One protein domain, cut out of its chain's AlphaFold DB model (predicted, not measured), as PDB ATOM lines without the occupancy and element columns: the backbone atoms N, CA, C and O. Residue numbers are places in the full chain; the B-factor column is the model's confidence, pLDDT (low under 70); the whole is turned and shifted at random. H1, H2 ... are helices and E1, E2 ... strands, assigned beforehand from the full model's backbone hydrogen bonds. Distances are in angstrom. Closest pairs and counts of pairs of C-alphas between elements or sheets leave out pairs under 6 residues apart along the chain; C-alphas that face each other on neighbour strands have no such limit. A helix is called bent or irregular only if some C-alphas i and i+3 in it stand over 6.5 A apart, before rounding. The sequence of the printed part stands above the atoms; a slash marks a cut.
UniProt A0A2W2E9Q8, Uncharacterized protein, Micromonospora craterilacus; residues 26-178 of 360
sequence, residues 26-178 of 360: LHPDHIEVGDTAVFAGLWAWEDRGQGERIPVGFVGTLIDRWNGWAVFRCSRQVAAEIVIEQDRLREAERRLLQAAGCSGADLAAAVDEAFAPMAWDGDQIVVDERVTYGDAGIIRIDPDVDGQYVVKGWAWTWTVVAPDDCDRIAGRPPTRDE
ATOM      1  N   LEU A  26     268.410 367.325 297.899       94.38
ATOM      2  CA  LEU A  26     268.426 368.376 298.919       94.38
ATOM      3  C   LEU A  26     269.649 368.328 299.836       94.38
ATOM      4  O   LEU A  26     269.721 369.106 300.784       94.38
ATOM      5  N   HIS A  27     270.606 367.430 299.580       94.31
ATOM      6  CA  HIS A  27     271.867 367.421 300.314       94.31
ATOM      7  C   HIS A  27     272.553 368.799 300.203       94.31
ATOM      8  O   HIS A  27     272.536 369.372 299.110       94.31
ATOM      9  N   PRO A  28     273.186 369.330 301.269       92.25
ATOM     10  CA  PRO A  28     273.784 370.668 301.267       92.25
ATOM     11  C   PRO A  28     274.716 370.959 300.085       92.25
ATOM     12  O   PRO A  28     274.716 372.073 299.569       92.25
ATOM     13  N   ASP A  29     275.443 369.949 299.604       88.69
ATOM     14  CA  ASP A  29     276.349 370.056 298.447       88.69
ATOM     15  C   ASP A  29     275.636 370.321 297.108       88.69
ATOM     16  O   ASP A  29     276.272 370.707 296.126       88.69
ATOM     17  N   HIS A  30     274.326 370.090 297.044       86.62
ATOM     18  CA  HIS A  30     273.501 370.289 295.852       86.62
ATOM     19  C   HIS A  30     272.687 371.589 295.897       86.62
ATOM     20  O   HIS A  30     272.145 371.993 294.866       86.62
ATOM     21  N   ILE A  31     272.612 372.236 297.064       89.56
ATOM     22  CA  ILE A  31     271.796 373.427 297.300       89.56
ATOM     23  C   ILE A  31     272.580 374.698 296.972       89.56
ATOM     24  O   ILE A  31     273.662 374.962 297.501       89.56
ATOM     25  N   GLU A  32     271.982 375.550 296.150       85.81
ATOM     26  CA  GLU A  32     272.496 376.866 295.794       85.81
ATOM     27  C   GLU A  32     271.448 377.955 296.091       85.81
ATOM     28  O   GLU A  32     270.290 377.679 296.398       85.81
ATOM     29  N   VAL A  33     271.860 379.225 296.018       85.75
ATOM     30  CA  VAL A  33     270.932 380.360 296.156       85.75
ATOM     31  C   VAL A  33     269.830 380.253 295.092       85.75
ATOM     32  O   VAL A  33     270.104 379.933 293.935       85.75
ATOM     33  N   GLY A  34     268.588 380.478 295.511       84.00
ATOM     34  CA  GLY A  34     267.358 380.260 294.757       84.00
ATOM     35  C   GLY A  34     266.695 378.907 295.031       84.00
ATOM     36  O   GLY A  34     265.480 378.800 294.873       84.00
ATOM     37  N   ASP A  35     267.441 377.888 295.478       90.56
ATOM     38  CA  ASP A  35     266.865 376.564 295.747       90.56
ATOM     39  C   ASP A  35     266.023 376.571 297.021       90.56
ATOM     40  O   ASP A  35     266.315 377.269 297.997       90.56
ATOM     41  N   THR A  36     264.995 375.728 297.031       94.94
ATOM     42  CA  THR A  36     264.299 375.381 298.271       94.94
ATOM     43  C   THR A  36     265.061 374.249 298.956       94.94
ATOM     44  O   THR A  36     265.374 373.239 298.331       94.94
ATOM     45  N   ALA A  37     265.378 374.394 300.237       96.12
ATOM     46  CA  ALA A  37     266.194 373.440 300.980       96.12
ATOM     47  C   ALA A  37     265.682 373.236 302.407       96.12
ATOM     48  O   ALA A  37     264.776 373.936 302.864       96.12
ATOM     49  N   VAL A  38     266.288 372.270 303.100       97.69
ATOM     50  CA  VAL A  38     266.140 372.100 304.547       97.69
ATOM     51  C   VAL A  38     267.270 372.855 305.241       97.69
ATOM     52  O   VAL A  38     268.433 372.771 304.841       97.69
ATOM     53  N   PHE A  39     266.924 373.619 306.269       97.06
ATOM     54  CA  PHE A  39     267.864 374.410 307.049       97.06
ATOM     55  C   PHE A  39     267.613 374.275 308.545       97.06
ATOM     56  O   PHE A  39     266.508 373.952 308.975       97.06
ATOM     57  N   ALA A  40     268.644 374.533 309.340       96.06
ATOM     58  CA  ALA A  40     268.568 374.535 310.795       96.06
ATOM     59  C   ALA A  40     269.545 375.560 311.383       96.06
ATOM     60  O   ALA A  40     270.458 376.036 310.697       96.06
ATOM     61  N   GLY A  41     269.331 375.928 312.645       92.12
ATOM     62  CA  GLY A  41     270.303 376.716 313.396       92.12
ATOM     63  C   GLY A  41     271.523 375.857 313.723       92.12
ATOM     64  O   GLY A  41     271.380 374.673 314.017       92.12
ATOM     65  N   LEU A  42     272.726 376.433 313.710       87.25
ATOM     66  CA  LEU A  42     273.936 375.703 314.115       87.25
ATOM     67  C   LEU A  42     273.874 375.155 315.543       87.25
ATOM     68  O   LEU A  42     274.555 374.190 315.864       87.25
ATOM     69  N   TRP A  43     273.088 375.788 316.402       84.31
ATOM     70  CA  TRP A  43     272.879 375.379 317.785       84.31
ATOM     71  C   TRP A  43     271.908 374.195 317.922       84.31
ATOM     72  O   TRP A  43     271.697 373.720 319.030       84.31
ATOM     73  N   ALA A  44     271.285 373.731 316.832       89.25
ATOM     74  CA  ALA A  44     270.221 372.726 316.878       89.25
ATOM     75  C   ALA A  44     270.727 371.274 316.907       89.25
ATOM     76  O   ALA A  44     269.915 370.355 316.974       89.25
ATOM     77  N   TRP A  45     272.041 371.051 316.822       91.25
ATOM     78  CA  TRP A  45     272.619 369.711 316.892       91.25
ATOM     79  C   TRP A  45     272.576 369.176 318.327       91.25
ATOM     80  O   TRP A  45     273.107 369.788 319.252       91.25
ATOM     81  N   GLU A  46     271.967 368.006 318.503       89.56
ATOM     82  CA  GLU A  46     271.917 367.272 319.767       89.56
ATOM     83  C   GLU A  46     272.679 365.944 319.617       89.56
ATOM     84  O   GLU A  46     272.391 365.157 318.711       89.56
ATOM     85  N   ASP A  47     273.620 365.652 320.522       87.81
ATOM     86  CA  ASP A  47     274.226 364.317 320.616       87.81
ATOM     87  C   ASP A  47     273.229 363.339 321.251       87.81
ATOM     88  O   ASP A  47     272.764 363.531 322.380       87.81
ATOM     89  N   ARG A  48     272.898 362.269 320.521       81.88
ATOM     90  CA  ARG A  48     271.981 361.216 320.983       81.88
ATOM     91  C   ARG A  48     272.647 359.860 321.180       81.88
ATOM     92  O   ARG A  48     271.967 358.834 321.218       81.88
ATOM     93  N   GLY A  49     273.974 359.822 321.272       79.56
ATOM     94  CA  GLY A  49     274.752 358.599 321.483       79.56
ATOM     95  C   GLY A  49     274.829 357.664 320.268       79.56
ATOM     96  O   GLY A  49     275.632 356.735 320.270       79.56
ATOM     97  N   GLN A  50     274.035 357.908 319.219       77.38
ATOM     98  CA  GLN A  50     274.142 357.268 317.898       77.38
ATOM     99  C   GLN A  50     274.724 358.217 316.834       77.38
ATOM    100  O   GLN A  50     274.807 357.850 315.663       77.38
ATOM    101  N   GLY A  51     275.120 359.423 317.244       86.19
ATOM    102  CA  GLY A  51     275.512 360.529 316.379       86.19
ATOM    103  C   GLY A  51     274.754 361.808 316.730       86.19
ATOM    104  O   GLY A  51     273.787 361.783 317.500       86.19
ATOM    105  N   GLU A  52     275.210 362.916 316.157       92.12
ATOM    106  CA  GLU A  52     274.539 364.210 316.256       92.12
ATOM    107  C   GLU A  52     273.320 364.231 315.325       92.12
ATOM    108  O   GLU A  52     273.373 363.753 314.188       92.12
ATOM    109  N   ARG A  53     272.195 364.743 315.828       94.81
ATOM    110  CA  ARG A  53     270.915 364.823 315.112       94.81
ATOM    111  C   ARG A  53     270.294 366.193 315.321       94.81
ATOM    112  O   ARG A  53     270.473 366.800 316.374       94.81
ATOM    113  N   ILE A  54     269.514 366.646 314.347       95.62
ATOM    114  CA  ILE A  54     268.739 367.883 314.446       95.62
ATOM    115  C   ILE A  54     267.279 367.518 314.757       95.62
ATOM    116  O   ILE A  54     266.644 366.831 313.956       95.62
ATOM    117  N   PRO A  55     266.691 367.979 315.874       94.75
ATOM    118  CA  PRO A  55     265.303 367.659 316.213       94.75
ATOM    119  C   PRO A  55     264.300 368.117 315.150       94.75
ATOM    120  O   PRO A  55     263.358 367.395 314.814       94.75
ATOM    121  N   VAL A  56     264.498 369.324 314.612       96.94
ATOM    122  CA  VAL A  56     263.624 369.919 313.600       96.94
ATOM    123  C   VAL A  56     264.455 370.665 312.559       96.94
ATOM    124  O   VAL A  56     265.138 371.635 312.881       96.94
ATOM    125  N   GLY A  57     264.369 370.229 311.304       97.38
ATOM    126  CA  GLY A  57     264.782 371.016 310.143       97.38
ATOM    127  C   GLY A  57     263.614 371.840 309.600       97.38
ATOM    128  O   GLY A  57     262.454 371.461 309.752       97.38
ATOM    129  N   PHE A  58     263.897 372.946 308.929       98.00
ATOM    130  CA  PHE A  58     262.899 373.876 308.400       98.00
ATOM    131  C   PHE A  58     263.033 373.992 306.885       98.00
ATOM    132  O   PHE A  58     264.142 374.028 306.363       98.00
ATOM    133  N   VAL A  59     261.915 374.056 306.160       98.19
ATOM    134  CA  VAL A  59     261.938 374.248 304.702       98.19
ATOM    135  C   VAL A  59     261.905 375.732 304.349       98.19
ATOM    136  O   VAL A  59     261.020 376.467 304.790       98.19
ATOM    137  N   GLY A  60     262.821 376.171 303.490       97.00
ATOM    138  CA  GLY A  60     262.828 377.536 302.966       97.00
ATOM    139  C   GLY A  60     263.647 377.684 301.692       97.00
ATOM    140  O   GLY A  60     264.445 376.817 301.344       97.00
ATOM    141  N   THR A  61     263.463 378.804 301.004       95.56
ATOM    142  CA  THR A  61     264.272 379.195 299.848       95.56
ATOM    143  C   THR A  61     265.554 379.853 300.335       95.56
ATOM    144  O   THR A  61     265.492 380.845 301.064       95.56
ATOM    145  N   LEU A  62     266.713 379.328 299.942       94.12
ATOM    146  CA  LEU A  62     268.000 379.962 300.217       94.12
ATOM    147  C   LEU A  62     268.105 381.227 299.361       94.12
ATOM    148  O   LEU A  62     268.276 381.124 298.153       94.12
ATOM    149  N   ILE A  63     267.998 382.416 299.950       89.88
ATOM    150  CA  ILE A  63     267.983 383.674 299.183       89.88
ATOM    151  C   ILE A  63     269.319 384.415 299.204       89.88
ATOM    152  O   ILE A  63     269.572 385.217 298.312       89.88
ATOM    153  N   ASP A  64     270.175 384.152 300.194       87.44
ATOM    154  CA  ASP A  64     271.498 384.775 300.290       87.44
ATOM    155  C   ASP A  64     272.423 383.998 301.247       87.44
ATOM    156  O   ASP A  64     272.011 383.046 301.921       87.44
ATOM    157  N   ARG A  65     273.687 384.423 301.332       87.19
ATOM    158  CA  ARG A  65     274.617 384.065 302.403       87.19
ATOM    159  C   ARG A  65     275.239 385.322 303.006       87.19
ATOM    160  O   ARG A  65     275.928 386.074 302.325       87.19
ATOM    161  N   TRP A  66     275.083 385.503 304.314       82.12
ATOM    162  CA  TRP A  66     275.616 386.643 305.058       82.12
ATOM    163  C   TRP A  66     276.652 386.181 306.086       82.12
ATOM    164  O   TRP A  66     276.346 385.375 306.962       82.12
ATOM    165  N   ASN A  67     277.895 386.669 305.977       83.62
ATOM    166  CA  ASN A  67     279.024 386.255 306.827       83.62
ATOM    167  C   ASN A  67     279.234 384.726 306.890       83.62
ATOM    168  O   ASN A  67     279.578 384.176 307.930       83.62
ATOM    169  N   GLY A  68     279.010 384.033 305.769       82.81
ATOM    170  CA  GLY A  68     279.108 382.570 305.671       82.81
ATOM    171  C   GLY A  68     277.833 381.818 306.072       82.81
ATOM    172  O   GLY A  68     277.661 380.671 305.657       82.81
ATOM    173  N   TRP A  69     276.907 382.471 306.777       90.62
ATOM    174  CA  TRP A  69     275.628 381.895 307.194       90.62
ATOM    175  C   TRP A  69     274.580 381.987 306.105       90.62
ATOM    176  O   TRP A  69     274.557 382.937 305.327       90.62
ATOM    177  N   ALA A  70     273.703 380.996 306.053       92.12
ATOM    178  CA  ALA A  70     272.606 380.989 305.107       92.12
ATOM    179  C   ALA A  70     271.515 381.993 305.518       92.12
ATOM    180  O   ALA A  70     271.248 382.201 306.703       92.12
ATOM    181  N   VAL A  71     270.883 382.616 304.527       93.69
ATOM    182  CA  VAL A  71     269.704 383.465 304.704       93.69
ATOM    183  C   VAL A  71     268.555 382.816 303.955       93.69
ATOM    184  O   VAL A  71     268.639 382.610 302.743       93.69
ATOM    185  N   PHE A  72     267.487 382.500 304.674       96.00
ATOM    186  CA  PHE A  72     266.341 381.797 304.116       96.00
ATOM    187  C   PHE A  72     265.104 382.673 304.105       96.00
ATOM    188  O   PHE A  72     264.845 383.424 305.042       96.00
ATOM    189  N   ARG A  73     264.302 382.521 303.056       96.25
ATOM    190  CA  ARG A  73     262.908 382.952 303.039       96.25
ATOM    191  C   ARG A  73     262.024 381.736 303.292       96.25
ATOM    192  O   ARG A  73     262.212 380.696 302.664       96.25
ATOM    193  N   CYS A  74     261.070 381.841 304.209       97.31
ATOM    194  CA  CYS A  74     260.190 380.731 304.575       97.31
ATOM    195  C   CYS A  74     258.730 381.175 304.715       97.31
ATOM    196  O   CYS A  74     258.423 382.352 304.891       97.31
ATOM    197  N   SER A  75     257.804 380.221 304.616       97.69
ATOM    198  CA  SER A  75     256.378 380.502 304.813       97.69
ATOM    199  C   SER A  75     256.072 380.863 306.270       97.69
ATOM    200  O   SER A  75     256.788 380.444 307.180       97.69
ATOM    201  N   ARG A  76     254.943 381.543 306.516       97.00
ATOM    202  CA  ARG A  76     254.456 381.806 307.881       97.00
ATOM    203  C   ARG A  76     254.351 380.541 308.736       97.00
ATOM    204  O   ARG A  76     254.675 380.578 309.916       97.00
ATOM    205  N   GLN A  77     253.906 379.426 308.155       97.81
ATOM    206  CA  GLN A  77     253.789 378.155 308.875       97.81
ATOM    207  C   GLN A  77     255.155 377.669 309.369       97.81
ATOM    208  O   GLN A  77     255.283 377.283 310.526       97.81
ATOM    209  N   VAL A  78     256.179 377.713 308.513       97.88
ATOM    210  CA  VAL A  78     257.545 377.334 308.901       97.88
ATOM    211  C   VAL A  78     258.101 378.317 309.930       97.88
ATOM    212  O   VAL A  78     258.689 377.891 310.918       97.88
ATOM    213  N   ALA A  79     257.853 379.616 309.758       96.94
ATOM    214  CA  ALA A  79     258.275 380.628 310.718       96.94
ATOM    215  C   ALA A  79     257.630 380.418 312.105       96.94
ATOM    216  O   ALA A  79     258.291 380.579 313.127       96.94
ATOM    217  N   ALA A  80     256.368 379.981 312.161       96.94
ATOM    218  CA  ALA A  80     255.710 379.619 313.415       96.94
ATOM    219  C   ALA A  80     256.353 378.391 314.083       96.94
ATOM    220  O   ALA A  80     256.515 378.383 315.300       96.94
ATOM    221  N   GLU A  81     256.765 377.386 313.305       97.38
ATOM    222  CA  GLU A  81     257.503 376.226 313.826       97.38
ATOM    223  C   GLU A  81     258.875 376.623 314.389       97.38
ATOM    224  O   GLU A  81     259.288 376.070 315.404       97.38
ATOM    225  N   ILE A  82     259.553 377.612 313.792       95.44
ATOM    226  CA  ILE A  82     260.804 378.169 314.334       95.44
ATOM    227  C   ILE A  82     260.559 378.813 315.705       95.44
ATOM    228  O   ILE A  82     261.305 378.543 316.644       95.44
ATOM    229  N   VAL A  83     259.498 379.617 315.845       95.19
ATOM    230  CA  VAL A  83     259.121 380.243 317.129       95.19
ATOM    231  C   VAL A  83     258.823 379.178 318.194       95.19
ATOM    232  O   VAL A  83     259.281 379.297 319.328       95.19
ATOM    233  N   ILE A  84     258.092 378.118 317.828       96.00
ATOM    234  CA  ILE A  84     257.775 376.998 318.730       96.00
ATOM    235  C   ILE A  84     259.049 376.265 319.168       96.00
ATOM    236  O   ILE A  84     259.210 375.962 320.351       96.00
ATOM    237  N   GLU A  85     259.961 375.987 318.236       94.25
ATOM    238  CA  GLU A  85     261.207 375.283 318.547       94.25
ATOM    239  C   GLU A  85     262.144 376.133 319.417       94.25
ATOM    240  O   GLU A  85     262.740 375.617 320.362       94.25
ATOM    241  N   GLN A  86     262.205 377.447 319.178       92.31
ATOM    242  CA  GLN A  86     262.940 378.381 320.032       92.31
ATOM    243  C   GLN A  86     262.417 378.348 321.478       92.31
ATOM    244  O   GLN A  86     263.208 378.305 322.421       92.31
ATOM    245  N   ASP A  87     261.096 378.328 321.676       94.62
ATOM    246  CA  ASP A  87     260.505 378.238 323.017       94.62
ATOM    247  C   ASP A  87     260.797 376.882 323.686       94.62
ATOM    248  O   ASP A  87     261.152 376.827 324.869       94.62
ATOM    249  N   ARG A  88     260.764 375.781 322.916       94.25
ATOM    250  CA  ARG A  88     261.161 374.447 323.402       94.25
ATOM    251  C   ARG A  88     262.596 374.445 323.932       94.25
ATOM    252  O   ARG A  88     262.843 373.878 325.001       94.25
ATOM    253  N   LEU A  89     263.525 375.061 323.203       92.12
ATOM    254  CA  LEU A  89     264.942 375.139 323.579       92.12
ATOM    255  C   LEU A  89     265.152 376.013 324.807       92.12
ATOM    256  O   LEU A  89     265.837 375.594 325.736       92.12
ATOM    257  N   ARG A  90     264.479 377.165 324.872       94.50
ATOM    258  CA  ARG A  90     264.476 378.021 326.068       94.50
ATOM    259  C   ARG A  90     264.004 377.267 327.306       94.50
ATOM    260  O   ARG A  90     264.571 377.419 328.384       94.50
ATOM    261  N   GLU A  91     262.969 376.447 327.168       96.31
ATOM    262  CA  GLU A  91     262.422 375.653 328.267       96.31
ATOM    263  C   GLU A  91     263.336 374.469 328.638       96.31
ATOM    264  O   GLU A  91     263.464 374.129 329.813       96.31
ATOM    265  N   ALA A  92     264.037 373.870 327.671       93.56
ATOM    266  CA  ALA A  92     265.080 372.881 327.947       93.56
ATOM    267  C   ALA A  92     266.267 373.489 328.709       93.56
ATOM    268  O   ALA A  92     266.654 372.952 329.750       93.56
ATOM    269  N   GLU A  93     266.772 374.632 328.253       95.00
ATOM    270  CA  GLU A  93     267.877 375.352 328.889       95.00
ATOM    271  C   GLU A  93     267.510 375.811 330.302       95.00
ATOM    272  O   GLU A  93     268.266 375.616 331.254       95.00
ATOM    273  N   ARG A  94     266.283 376.317 330.482       97.69
ATOM    274  CA  ARG A  94     265.757 376.683 331.801       97.69
ATOM    275  C   ARG A  94     265.825 375.518 332.783       97.69
ATOM    276  O   ARG A  94     266.262 375.714 333.917       97.69
ATOM    277  N   ARG A  95     265.425 374.311 332.367       97.50
ATOM    278  CA  ARG A  95     265.503 373.114 333.222       97.50
ATOM    279  C   ARG A  95     266.944 372.727 333.548       97.50
ATOM    280  O   ARG A  95     267.210 372.354 334.690       97.50
ATOM    281  N   LEU A  96     267.860 372.822 332.581       95.94
ATOM    282  CA  LEU A  96     269.282 372.528 332.793       95.94
ATOM    283  C   LEU A  96     269.903 373.487 333.817       95.94
ATOM    284  O   LEU A  96     270.505 373.042 334.795       95.94
ATOM    285  N   LEU A  97     269.681 374.789 333.653       97.31
ATOM    286  CA  LEU A  97     270.192 375.815 334.563       97.31
ATOM    287  C   LEU A  97     269.566 375.716 335.961       97.31
ATOM    288  O   LEU A  97     270.265 375.857 336.965       97.31
ATOM    289  N   GLN A  98     268.271 375.402 336.059       97.75
ATOM    290  CA  GLN A  98     267.625 375.126 337.348       97.75
ATOM    291  C   GLN A  98     268.237 373.917 338.055       97.75
ATOM    292  O   GLN A  98     268.494 373.977 339.257       97.75
ATOM    293  N   ALA A  99     268.506 372.831 337.322       97.12
ATOM    294  CA  ALA A  99     269.182 371.659 337.872       97.12
ATOM    295  C   ALA A  99     270.617 371.980 338.335       97.12
ATOM    296  O   ALA A  99     271.100 371.373 339.291       97.12
ATOM    297  N   ALA A 100     271.266 372.968 337.712       96.81
ATOM    298  CA  ALA A 100     272.558 373.510 338.129       96.81
ATOM    299  C   ALA A 100     272.472 374.523 339.295       96.81
ATOM    300  O   ALA A 100     273.502 374.992 339.775       96.81
ATOM    301  N   GLY A 101     271.267 374.842 339.783       97.81
ATOM    302  CA  GLY A 101     271.040 375.721 340.934       97.81
ATOM    303  C   GLY A 101     270.785 377.195 340.598       97.81
ATOM    304  O   GLY A 101     270.643 378.004 341.518       97.81
ATOM    305  N   CYS A 102     270.689 377.566 339.317       97.12
ATOM    306  CA  CYS A 102     270.296 378.917 338.913       97.12
ATOM    307  C   CYS A 102     268.816 379.173 339.245       97.12
ATOM    308  O   CYS A 102     267.958 378.303 339.086       97.12
ATOM    309  N   SER A 103     268.487 380.390 339.682       96.38
ATOM    310  CA  SER A 103     267.105 380.767 340.001       96.38
ATOM    311  C   SER A 103     266.850 382.263 339.803       96.38
ATOM    312  O   SER A 103     267.775 383.040 339.579       96.38
ATOM    313  N   GLY A 104     265.577 382.670 339.867       95.62
ATOM    314  CA  GLY A 104     265.184 384.079 339.837       95.62
ATOM    315  C   GLY A 104     265.620 384.818 338.569       95.62
ATOM    316  O   GLY A 104     265.472 384.304 337.461       95.62
ATOM    317  N   ALA A 105     266.125 386.040 338.744       95.19
ATOM    318  CA  ALA A 105     266.553 386.904 337.645       95.19
ATOM    319  C   ALA A 105     267.789 386.360 336.910       95.19
ATOM    320  O   ALA A 105     267.848 386.467 335.689       95.19
ATOM    321  N   ASP A 106     268.718 385.722 337.627       95.19
ATOM    322  CA  ASP A 106     269.937 385.161 337.032       95.19
ATOM    323  C   ASP A 106     269.606 384.010 336.076       95.19
ATOM    324  O   ASP A 106     270.170 383.918 334.990       95.19
ATOM    325  N   LEU A 107     268.630 383.167 336.438       96.88
ATOM    326  CA  LEU A 107     268.114 382.127 335.545       96.88
ATOM    327  C   LEU A 107     267.490 382.726 334.280       96.88
ATOM    328  O   LEU A 107     267.735 382.226 333.189       96.88
ATOM    329  N   ALA A 108     266.668 383.768 334.423       95.56
ATOM    330  CA  ALA A 108     266.021 384.402 333.276       95.56
ATOM    331  C   ALA A 108     267.053 385.020 332.323       95.56
ATOM    332  O   ALA A 108     267.005 384.749 331.128       95.56
ATOM    333  N   ALA A 109     268.021 385.767 332.864       93.62
ATOM    334  CA  ALA A 109     269.090 386.380 332.082       93.62
ATOM    335  C   ALA A 109     269.952 385.332 331.364       93.62
ATOM    336  O   ALA A 109     270.212 385.488 330.179       93.62
ATOM    337  N   ALA A 110     270.327 384.240 332.040       94.94
ATOM    338  CA  ALA A 110     271.121 383.173 331.431       94.94
ATOM    339  C   ALA A 110     270.367 382.442 330.302       94.94
ATOM    340  O   ALA A 110     270.950 382.153 329.260       94.94
ATOM    341  N   VAL A 111     269.062 382.184 330.468       95.69
ATOM    342  CA  VAL A 111     268.238 381.594 329.396       95.69
ATOM    343  C   VAL A 111     268.102 382.556 328.216       95.69
ATOM    344  O   VAL A 111     268.182 382.123 327.070       95.69
ATOM    345  N   ASP A 112     267.888 383.846 328.477       94.19
ATOM    346  CA  ASP A 112     267.763 384.869 327.435       94.19
ATOM    347  C   ASP A 112     269.093 385.120 326.703       94.19
ATOM    348  O   ASP A 112     269.077 385.372 325.500       94.19
ATOM    349  N   GLU A 113     270.230 384.997 327.395       91.19
ATOM    350  CA  GLU A 113     271.571 385.050 326.802       91.19
ATOM    351  C   GLU A 113     271.846 383.836 325.901       91.19
ATOM    352  O   GLU A 113     272.377 383.997 324.803       91.19
ATOM    353  N   ALA A 114     271.464 382.629 326.334       90.44
ATOM    354  CA  ALA A 114     271.650 381.406 325.552       90.44
ATOM    355  C   ALA A 114     270.706 381.338 324.339       90.44
ATOM    356  O   ALA A 114     271.110 380.969 323.237       90.44
ATOM    357  N   PHE A 115     269.439 381.702 324.541       91.69
ATOM    358  CA  PHE A 115     268.389 381.618 323.537       91.69
ATOM    359  C   PHE A 115     267.437 382.801 323.679       91.69
ATOM    360  O   PHE A 115     266.494 382.726 324.457       91.69
ATOM    361  N   ALA A 116     267.605 383.864 322.894       92.06
ATOM    362  CA  ALA A 116     266.726 385.033 322.964       92.06
ATOM    363  C   ALA A 116     265.221 384.670 322.858       92.06
ATOM    364  O   ALA A 116     264.860 383.785 322.063       92.06
ATOM    365  N   PRO A 117     264.328 385.324 323.632       93.75
ATOM    366  CA  PRO A 117     262.886 385.213 323.451       93.75
ATOM    367  C   PRO A 117     262.475 385.539 322.014       93.75
ATOM    368  O   PRO A 117     262.917 386.534 321.440       93.75
ATOM    369  N   MET A 118     261.583 384.718 321.459       93.75
ATOM    370  CA  MET A 118     260.997 384.915 320.137       93.75
ATOM    371  C   MET A 118     259.483 384.749 320.240       93.75
ATOM    372  O   MET A 118     259.008 383.753 320.785       93.75
ATOM    373  N   ALA A 119     258.722 385.723 319.751       96.00
ATOM    374  CA  ALA A 119     257.264 385.704 319.834       96.00
ATOM    375  C   ALA A 119     256.616 386.446 318.663       96.00
ATOM    376  O   ALA A 119     257.246 387.261 317.993       96.00
ATOM    377  N   TRP A 120     255.331 386.181 318.445       97.38
ATOM    378  CA  TRP A 120     254.514 386.929 317.496       97.38
ATOM    379  C   TRP A 120     253.998 388.232 318.119       97.38
ATOM    380  O   TRP A 120     253.420 388.211 319.207       97.38
ATOM    381  N   ASP A 121     254.140 389.341 317.394       97.44
ATOM    382  CA  ASP A 121     253.463 390.620 317.638       97.44
ATOM    383  C   ASP A 121     252.640 390.967 316.390       97.44
ATOM    384  O   ASP A 121     253.147 391.482 315.389       97.44
ATOM    385  N   GLY A 122     251.368 390.557 316.398       96.00
ATOM    386  CA  GLY A 122     250.521 390.570 315.206       96.00
ATOM    387  C   GLY A 122     251.077 389.660 314.106       96.00
ATOM    388  O   GLY A 122     251.060 388.434 314.237       96.00
ATOM    389  N   ASP A 123     251.553 390.268 313.019       95.88
ATOM    390  CA  ASP A 123     252.175 389.569 311.888       95.88
ATOM    391  C   ASP A 123     253.704 389.612 311.908       95.88
ATOM    392  O   ASP A 123     254.333 388.986 311.058       95.88
ATOM    393  N   GLN A 124     254.304 390.310 312.870       96.75
ATOM    394  CA  GLN A 124     255.750 390.380 313.026       96.75
ATOM    395  C   GLN A 124     256.242 389.290 313.969       96.75
ATOM    396  O   GLN A 124     255.586 388.960 314.959       96.75
ATOM    397  N   ILE A 125     257.446 388.790 313.706       95.75
ATOM    398  CA  ILE A 125     258.209 388.048 314.711       95.75
ATOM    399  C   ILE A 125     259.096 389.053 315.432       95.75
ATOM    400  O   ILE A 125     259.872 389.773 314.798       95.75
ATOM    401  N   VAL A 126     258.978 389.103 316.754       95.06
ATOM    402  CA  VAL A 126     259.823 389.917 317.623       95.06
ATOM    403  C   VAL A 126     260.833 389.010 318.299       95.06
ATOM    404  O   VAL A 126     260.471 388.008 318.916       95.06
ATOM    405  N   VAL A 127     262.096 389.398 318.183       93.00
ATOM    406  CA  VAL A 127     263.234 388.765 318.841       93.00
ATOM    407  C   VAL A 127     263.796 389.743 319.848       93.00
ATOM    408  O   VAL A 127     264.084 390.888 319.494       93.00
ATOM    409  N   ASP A 128     263.947 389.302 321.089       93.50
ATOM    410  CA  ASP A 128     264.439 390.146 322.171       93.50
ATOM    411  C   ASP A 128     265.861 389.758 322.589       93.50
ATOM    412  O   ASP A 128     266.073 389.002 323.529       93.50
ATOM    413  N   GLU A 129     266.863 390.293 321.901       91.19
ATOM    414  CA  GLU A 129     268.279 390.047 322.202       91.19
ATOM    415  C   GLU A 129     268.872 391.127 323.126       91.19
ATOM    416  O   GLU A 129     270.084 391.370 323.133       91.19
ATOM    417  N   ARG A 130     268.035 391.830 323.906       93.12
ATOM    418  CA  ARG A 130     268.498 392.957 324.735       93.12
ATOM    419  C   ARG A 130     269.492 392.553 325.822       93.12
ATOM    420  O   ARG A 130     270.289 393.390 326.236       93.12
ATOM    421  N   VAL A 131     269.486 391.292 326.255       90.75
ATOM    422  CA  VAL A 131     270.488 390.770 327.200       90.75
ATOM    423  C   VAL A 131     271.897 390.817 326.599       90.75
ATOM    424  O   VAL A 131     272.839 391.198 327.290       90.75
ATOM    425  N   THR A 132     272.038 390.525 325.306       87.81
ATOM    426  CA  THR A 132     273.335 390.497 324.612       87.81
ATOM    427  C   THR A 132     273.711 391.856 324.017       87.81
ATOM    428  O   THR A 132     274.879 392.248 324.057       87.81
ATOM    429  N   TYR A 133     272.740 392.595 323.468       88.31
ATOM    430  CA  TYR A 133     273.001 393.799 322.662       88.31
ATOM    431  C   TYR A 133     272.421 395.100 323.239       88.31
ATOM    432  O   TYR A 133     272.485 396.148 322.588       88.31
ATOM    433  N   GLY A 134     271.870 395.072 324.456       90.44
ATOM    434  CA  GLY A 134     271.200 396.227 325.058       90.44
ATOM    435  C   GLY A 134     269.987 396.677 324.240       90.44
ATOM    436  O   GLY A 134     269.408 395.894 323.495       90.44
ATOM    437  N   ASP A 135     269.607 397.954 324.326       86.62
ATOM    438  CA  ASP A 135     268.373 398.477 323.707       86.62
ATOM    439  C   ASP A 135     268.276 398.289 322.180       86.62
ATOM    440  O   ASP A 135     267.176 398.286 321.626       86.62
ATOM    441  N   ALA A 136     269.405 398.099 321.490       85.94
ATOM    442  CA  ALA A 136     269.440 397.819 320.054       85.94
ATOM    443  C   ALA A 136     269.096 396.357 319.697       85.94
ATOM    444  O   ALA A 136     268.953 396.043 318.518       85.94
ATOM    445  N   GLY A 137     268.957 395.472 320.691       88.56
ATOM    446  CA  GLY A 137     268.745 394.033 320.513       88.56
ATOM    447  C   GLY A 137     267.319 393.610 320.154       88.56
ATOM    448  O   GLY A 137     267.061 392.417 320.053       88.56
ATOM    449  N   ILE A 138     266.372 394.537 319.973       92.06
ATOM    450  CA  ILE A 138     265.027 394.165 319.508       92.06
ATOM    451  C   ILE A 138     265.023 394.081 317.982       92.06
ATOM    452  O   ILE A 138     265.049 395.104 317.294       92.06
ATOM    453  N   ILE A 139     264.902 392.863 317.459       91.25
ATOM    454  CA  ILE A 139     264.749 392.610 316.025       91.25
ATOM    455  C   ILE A 139     263.271 392.366 315.731       91.25
ATOM    456  O   ILE A 139     262.601 391.593 316.412       91.25
ATOM    457  N   ARG A 140     262.763 393.031 314.693       93.06
ATOM    458  CA  ARG A 140     261.422 392.802 314.149       93.06
ATOM    459  C   ARG A 140     261.547 392.251 312.740       93.06
ATOM    460  O   ARG A 140     262.238 392.842 311.911       93.06
ATOM    461  N   ILE A 141     260.910 391.113 312.498       93.94
ATOM    462  CA  ILE A 141     260.879 390.453 311.195       93.94
ATOM    463  C   ILE A 141     259.459 390.575 310.656       93.94
ATOM    464  O   ILE A 141     258.550 389.864 311.091       93.94
ATOM    465  N   ASP A 142     259.288 391.505 309.724       95.31
ATOM    466  CA  ASP A 142     258.067 391.667 308.945       95.31
ATOM    467  C   ASP A 142     257.937 390.567 307.881       95.31
ATOM    468  O   ASP A 142     258.956 390.117 307.337       95.31
ATOM    469  N   PRO A 143     256.704 390.155 307.537       96.25
ATOM    470  CA  PRO A 143     256.484 389.410 306.313       96.25
ATOM    471  C   PRO A 143     256.798 390.295 305.099       96.25
ATOM    472  O   PRO A 143     256.555 391.504 305.103       96.25
ATOM    473  N   ASP A 144     257.305 389.686 304.035       89.50
ATOM    474  CA  ASP A 144     257.429 390.342 302.740       89.50
ATOM    475  C   ASP A 144     256.076 390.440 302.012       89.50
ATOM    476  O   ASP A 144     255.016 390.093 302.540       89.50
ATOM    477  N   VAL A 145     256.108 390.948 300.778       87.62
ATOM    478  CA  VAL A 145     254.912 391.162 299.946       87.62
ATOM    479  C   VAL A 145     254.125 389.880 299.659       87.62
ATOM    480  O   VAL A 145     252.930 389.965 299.379       87.62
ATOM    481  N   ASP A 146     254.768 388.715 299.768       89.94
ATOM    482  CA  ASP A 146     254.166 387.401 299.551       89.94
ATOM    483  C   ASP A 146     253.759 386.726 300.878       89.94
ATOM    484  O   ASP A 146     253.335 385.568 300.899       89.94
ATOM    485  N   GLY A 147     253.876 387.438 302.006       94.38
ATOM    486  CA  GLY A 147     253.575 386.908 303.335       94.38
ATOM    487  C   GLY A 147     254.653 385.966 303.884       94.38
ATOM    488  O   GLY A 147     254.368 385.174 304.791       94.38
ATOM    489  N   GLN A 148     255.863 385.993 303.317       96.12
ATOM    490  CA  GLN A 148     256.979 385.127 303.700       96.12
ATOM    491  C   GLN A 148     257.954 385.852 304.633       96.12
ATOM    492  O   GLN A 148     258.060 387.071 304.627       96.12
ATOM    493  N   TYR A 149     258.689 385.098 305.445       96.44
ATOM    494  CA  TYR A 149     259.589 385.634 306.465       96.44
ATOM    495  C   TYR A 149     261.035 385.354 306.086       96.44
ATOM    496  O   TYR A 149     261.391 384.216 305.768       96.44
ATOM    497  N   VAL A 150     261.876 386.387 306.152       94.38
ATOM    498  CA  VAL A 150     263.319 386.255 305.946       94.38
ATOM    499  C   VAL A 150     264.002 386.012 307.285       94.38
ATOM    500  O   VAL A 150     264.077 386.902 308.130       94.38
ATOM    501  N   VAL A 151     264.546 384.811 307.451       91.50
ATOM    502  CA  VAL A 151     265.384 384.445 308.590       91.50
ATOM    503  C   VAL A 151     266.850 384.591 308.194       91.50
ATOM    504  O   VAL A 151     267.329 384.010 307.218       91.50
ATOM    505  N   LYS A 152     267.569 385.430 308.937       87.31
ATOM    506  CA  LYS A 152     268.993 385.719 308.739       87.31
ATOM    507  C   LYS A 152     269.705 385.706 310.082       87.31
ATOM    508  O   LYS A 152     269.078 385.956 311.110       87.31
ATOM    509  N   GLY A 153     271.000 385.420 310.067       66.12
ATOM    510  CA  GLY A 153     271.770 385.346 311.302       66.12
ATOM    511  C   GLY A 153     272.240 386.695 311.815       66.12
ATOM    512  O   GLY A 153     272.712 387.509 311.036       66.12
ATOM    513  N   TRP A 154     272.113 386.888 313.127       63.44
ATOM    514  CA  TRP A 154     273.083 387.536 314.018       63.44
ATOM    515  C   TRP A 154     273.410 386.506 315.117       63.44
ATOM    516  O   TRP A 154     274.394 385.788 314.957       63.44
ATOM    517  N   ALA A 155     272.533 386.281 316.106       58.94
ATOM    518  CA  ALA A 155     272.646 385.132 317.022       58.94
ATOM    519  C   ALA A 155     272.168 383.797 316.407       58.94
ATOM    520  O   ALA A 155     272.487 382.718 316.903       58.94
ATOM    521  N   TRP A 156     271.416 383.843 315.301       74.00
ATOM    522  CA  TRP A 156     270.868 382.655 314.631       74.00
ATOM    523  C   TRP A 156     271.603 382.326 313.351       74.00
ATOM    524  O   TRP A 156     271.181 382.629 312.238       74.00
ATOM    525  N   THR A 157     272.759 381.718 313.521       88.88
ATOM    526  CA  THR A 157     273.570 381.239 312.417       88.88
ATOM    527  C   THR A 157     272.882 380.039 311.762       88.88
ATOM    528  O   THR A 157     272.912 378.918 312.264       88.88
ATOM    529  N   TRP A 158     272.195 380.288 310.647       93.81
ATOM    530  CA  TRP A 158     271.512 379.247 309.882       93.81
ATOM    531  C   TRP A 158     272.475 378.549 308.925       93.81
ATOM    532  O   TRP A 158     273.350 379.178 308.315       93.81
ATOM    533  N   THR A 159     272.262 377.252 308.733       94.88
ATOM    534  CA  THR A 159     272.955 376.451 307.724       94.88
ATOM    535  C   THR A 159     271.968 375.598 306.936       94.88
ATOM    536  O   THR A 159     270.911 375.222 307.439       94.88
ATOM    537  N   VAL A 160     272.333 375.280 305.694       95.81
ATOM    538  CA  VAL A 160     271.699 374.193 304.938       95.81
ATOM    539  C   VAL A 160     272.091 372.874 305.613       95.81
ATOM    540  O   VAL A 160     273.256 372.720 305.986       95.81
ATOM    541  N   VAL A 161     271.152 371.942 305.764       96.69
ATOM    542  CA  VAL A 161     271.389 370.620 306.375       96.69
ATOM    543  C   VAL A 161     270.806 369.516 305.506       96.69
ATOM    544  O   VAL A 161     269.892 369.774 304.714       96.69
ATOM    545  N   ALA A 162     271.335 368.295 305.613       95.69
ATOM    546  CA  ALA A 162     270.733 367.184 304.896       95.69
ATOM    547  C   ALA A 162     269.393 366.825 305.562       95.69
ATOM    548  O   ALA A 162     269.303 366.801 306.792       95.69
ATOM    549  N   PRO A 163     268.344 366.513 304.781       96.12
ATOM    550  CA  PRO A 163     267.077 366.036 305.334       96.12
ATOM    551  C   PRO A 163     267.244 364.841 306.281       96.12
ATOM    552  O   PRO A 163     266.556 364.768 307.295       96.12
ATOM    553  N   ASP A 164     268.195 363.952 305.982       94.75
ATOM    554  CA  ASP A 164     268.481 362.749 306.768       94.75
ATOM    555  C   ASP A 164     269.091 363.051 308.148       94.75
ATOM    556  O   ASP A 164     268.997 362.209 309.044       94.75
ATOM    557  N   ASP A 165     269.654 364.248 308.357       95.62
ATOM    558  CA  ASP A 165     270.189 364.689 309.656       95.62
ATOM    559  C   ASP A 165     269.070 365.091 310.632       95.62
ATOM    560  O   ASP A 165     269.296 365.208 311.840       95.62
ATOM    561  N   CYS A 166     267.853 365.304 310.118       95.88
ATOM    562  CA  CYS A 166     266.713 365.797 310.878       95.88
ATOM    563  C   CYS A 166     265.806 364.653 311.362       95.88
ATOM    564  O   CYS A 166     265.542 363.690 310.641       95.88
ATOM    565  N   ASP A 167     265.265 364.764 312.577       94.94
ATOM    566  CA  ASP A 167     264.232 363.841 313.076       94.94
ATOM    567  C   ASP A 167     262.857 364.144 312.475       94.94
ATOM    568  O   ASP A 167     262.053 363.245 312.220       94.94
ATOM    569  N   ARG A 168     262.589 365.430 312.246       96.00
ATOM    570  CA  ARG A 168     261.387 365.934 311.589       96.00
ATOM    571  C   ARG A 168     261.745 367.141 310.738       96.00
ATOM    572  O   ARG A 168     262.636 367.912 311.078       96.00
ATOM    573  N   ILE A 169     260.991 367.341 309.663       97.75
ATOM    574  CA  ILE A 169     261.070 368.547 308.844       97.75
ATOM    575  C   ILE A 169     259.757 369.326 308.961       97.75
ATOM    576  O   ILE A 169     258.669 368.777 308.774       97.75
ATOM    577  N   ALA A 170     259.862 370.608 309.298       97.94
ATOM    578  CA  ALA A 170     258.776 371.571 309.308       97.94
ATOM    579  C   ALA A 170     258.628 372.212 307.921       97.94
ATOM    580  O   ALA A 170     259.533 372.880 307.418       97.94
ATOM    581  N   GLY A 171     257.456 372.021 307.315       96.00
ATOM    582  CA  GLY A 171     257.195 372.353 305.915       96.00
ATOM    583  C   GLY A 171     257.332 371.136 305.000       96.00
ATOM    584  O   GLY A 171     257.725 370.055 305.431       96.00
ATOM    585  N   ARG A 172     256.962 371.299 303.727       94.81
ATOM    586  CA  ARG A 172     257.043 370.231 302.722       94.81
ATOM    587  C   ARG A 172     258.338 370.383 301.923       94.81
ATOM    588  O   ARG A 172     258.450 371.382 301.213       94.81
ATOM    589  N   PRO A 173     259.285 369.429 301.994       93.69
ATOM    590  CA  PRO A 173     260.454 369.445 301.125       93.69
ATOM    591  C   PRO A 173     260.040 369.447 299.646       93.69
ATOM    592  O   PRO A 173     259.068 368.773 299.287       93.69
ATOM    593  N   PRO A 174     260.744 370.193 298.783       90.19
ATOM    594  CA  PRO A 174     260.446 370.219 297.362       90.19
ATOM    595  C   PRO A 174     260.857 368.889 296.719       90.19
ATOM    596  O   PRO A 174     261.913 368.314 297.012       90.19
ATOM    597  N   THR A 175     260.040 368.420 295.787       89.38
ATOM    598  CA  THR A 175     260.456 367.399 294.823       89.38
ATOM    599  C   THR A 175     261.538 367.963 293.902       89.38
ATOM    600  O   THR A 175     261.767 369.173 293.836       89.38
ATOM    601  N   ARG A 176     262.228 367.086 293.167       83.81
ATOM    602  CA  ARG A 176     263.289 367.507 292.245       83.81
ATOM    603  C   ARG A 176     262.792 368.477 291.170       83.81
ATOM    604  O   ARG A 176     263.502 369.421 290.846       83.81
ATOM    605  N   ASP A 177     261.583 368.258 290.663       82.00
ATOM    606  CA  ASP A 177     260.982 369.066 289.594       82.00
ATOM    607  C   ASP A 177     260.423 370.406 290.098       82.00
ATOM    608  O   ASP A 177     260.153 371.305 289.305       82.00
ATOM    609  N   GLU A 178     260.264 370.554 291.416       85.69
ATOM    610  CA  GLU A 178     259.872 371.812 292.061       85.69
ATOM    611  C   GLU A 178     261.069 372.722 292.357       85.69
ATOM    612  O   GLU A 178     260.871 373.880 292.729       85.69
TER     613      GLU A 178
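What this domain is: This is residues 26 to 178 of the 360 residues of an uncharacterized protein of Micromonospora craterilacus (UniProt A0A2W2E9Q8). A strongly twisted sheet of six strands, E1, E2, E3, E7, E8 and E9, folds over so that E3 and E8 come together, and the long helix H1 packs on it with residues 76 to 85. H1 then runs on away from this sheet to H2, which folds back at a steep tilt, and a small sheet of three strands, E4, E5 and E6, packs on H1, with the short, irregular H3 beside H2. The 153 printed residues hold three named helices and nine named strands in the order E1 E2 E3 H1 H2 E4 E5 H3 E6 E7 E8 E9, and the class is mixed, helices and strands. The large sheet is branched and its pairs are antiparallel but for E2 and E9; the small one has the order E4 E5 E6, all antiparallel. The whole is compact, with a radius of gyration of the C-alphas of 16.0 A, and spans 53 by 41 by 27 A.

How they stand to each other: Start in the large sheet at E2, residues 52 to 66, which bends by 114 degrees at residue 63. On one side of it lies E1, residues 36 to 41, antiparallel, with N 37 and O 60 at 2.8 A; on the other side lie E3, residues 69 to 74, antiparallel, with N 61 and O 73 at 2.8 A, and E9, residues 166 to 170, parallel, with N 167 and O 54 at 2.8 A. E1, E2 and E3 make a meander, each strand the antiparallel neighbour of the one before. Look next at the edge strands E8, residues 158 to 160, antiparallel to E1 with N 159 and O 40 at 2.9 A, and E7, residues 149 to 151, antiparallel to E3 with N 151 and O 72 at 2.8 A. The closest C-alphas of E3 and E8, those of Ala 70 and Trp 158, are 5.2 A apart. H1, residues 76 to 99, is on this sheet at a height of 10.7 A, over E1 and E2; its closest C-alphas to E2 are Val 78 and Phe 58, 6.4 A apart. H1 is also on one face of the small sheet of E4, residues 118 to 121, E5, residues 124 to 128, and E6, residues 138 to 141: two layers, a helix on one face of a sheet. There its closest C-alphas to E4 are Val 83 and Met 118, at 5.9 A. E4 and E5 form a hairpin with N 126 and O 119 at 2.8 A, and E5 and E6 have N 127 and O 139 at 2.9 A. With its residues 90 to 98 alone H1 touches H2, residues 104 to 114, at a steep tilt of 49 degrees, opposite ways, closest at the C-alphas of Arg 94 and Val 111, 6.0 A. H2 touches H3, residues 130 to 137, about perpendicular at 76 degrees, closest at the C-alphas of Glu 113 and Val 131, 5.8 A; H3 only grazes the small sheet. Every O i to N i+4 pair is within hydrogen-bond range in H1 and H2; in H3 it is 1 of 4, beside 1 of 5 O i to N i+3 pairs.

Where its parts are: Find C-alpha 36 at (264.299, 375.381, 298.271), where E1 begins and runs 16.3 A. E2 covers 25.1 A and E3 15.7 A. From C-alpha 76 at (254.456, 381.806, 307.881), H1 runs 34.9 A, and H2 then runs 15.9 A. E4 is 9.8 A long, E5 12.6 A and E6 10.0 A; H3 covers 4.4 A and is irregular, with C-alphas 132 and 135 at 9.4 A. After E7, 6.3 A, and E8, 7.1 A, E9 runs 9.9 A to C-alpha 170 at (258.776, 371.571, 309.308).

The domain as a whole: The two C-alphas farthest apart, those of Gly 101 and Asp 177, are 52.7 A apart. The printed part has no cut and no long link. Mean pLDDT of the printed part is 92.2, and residues 153 to 155 are under 70.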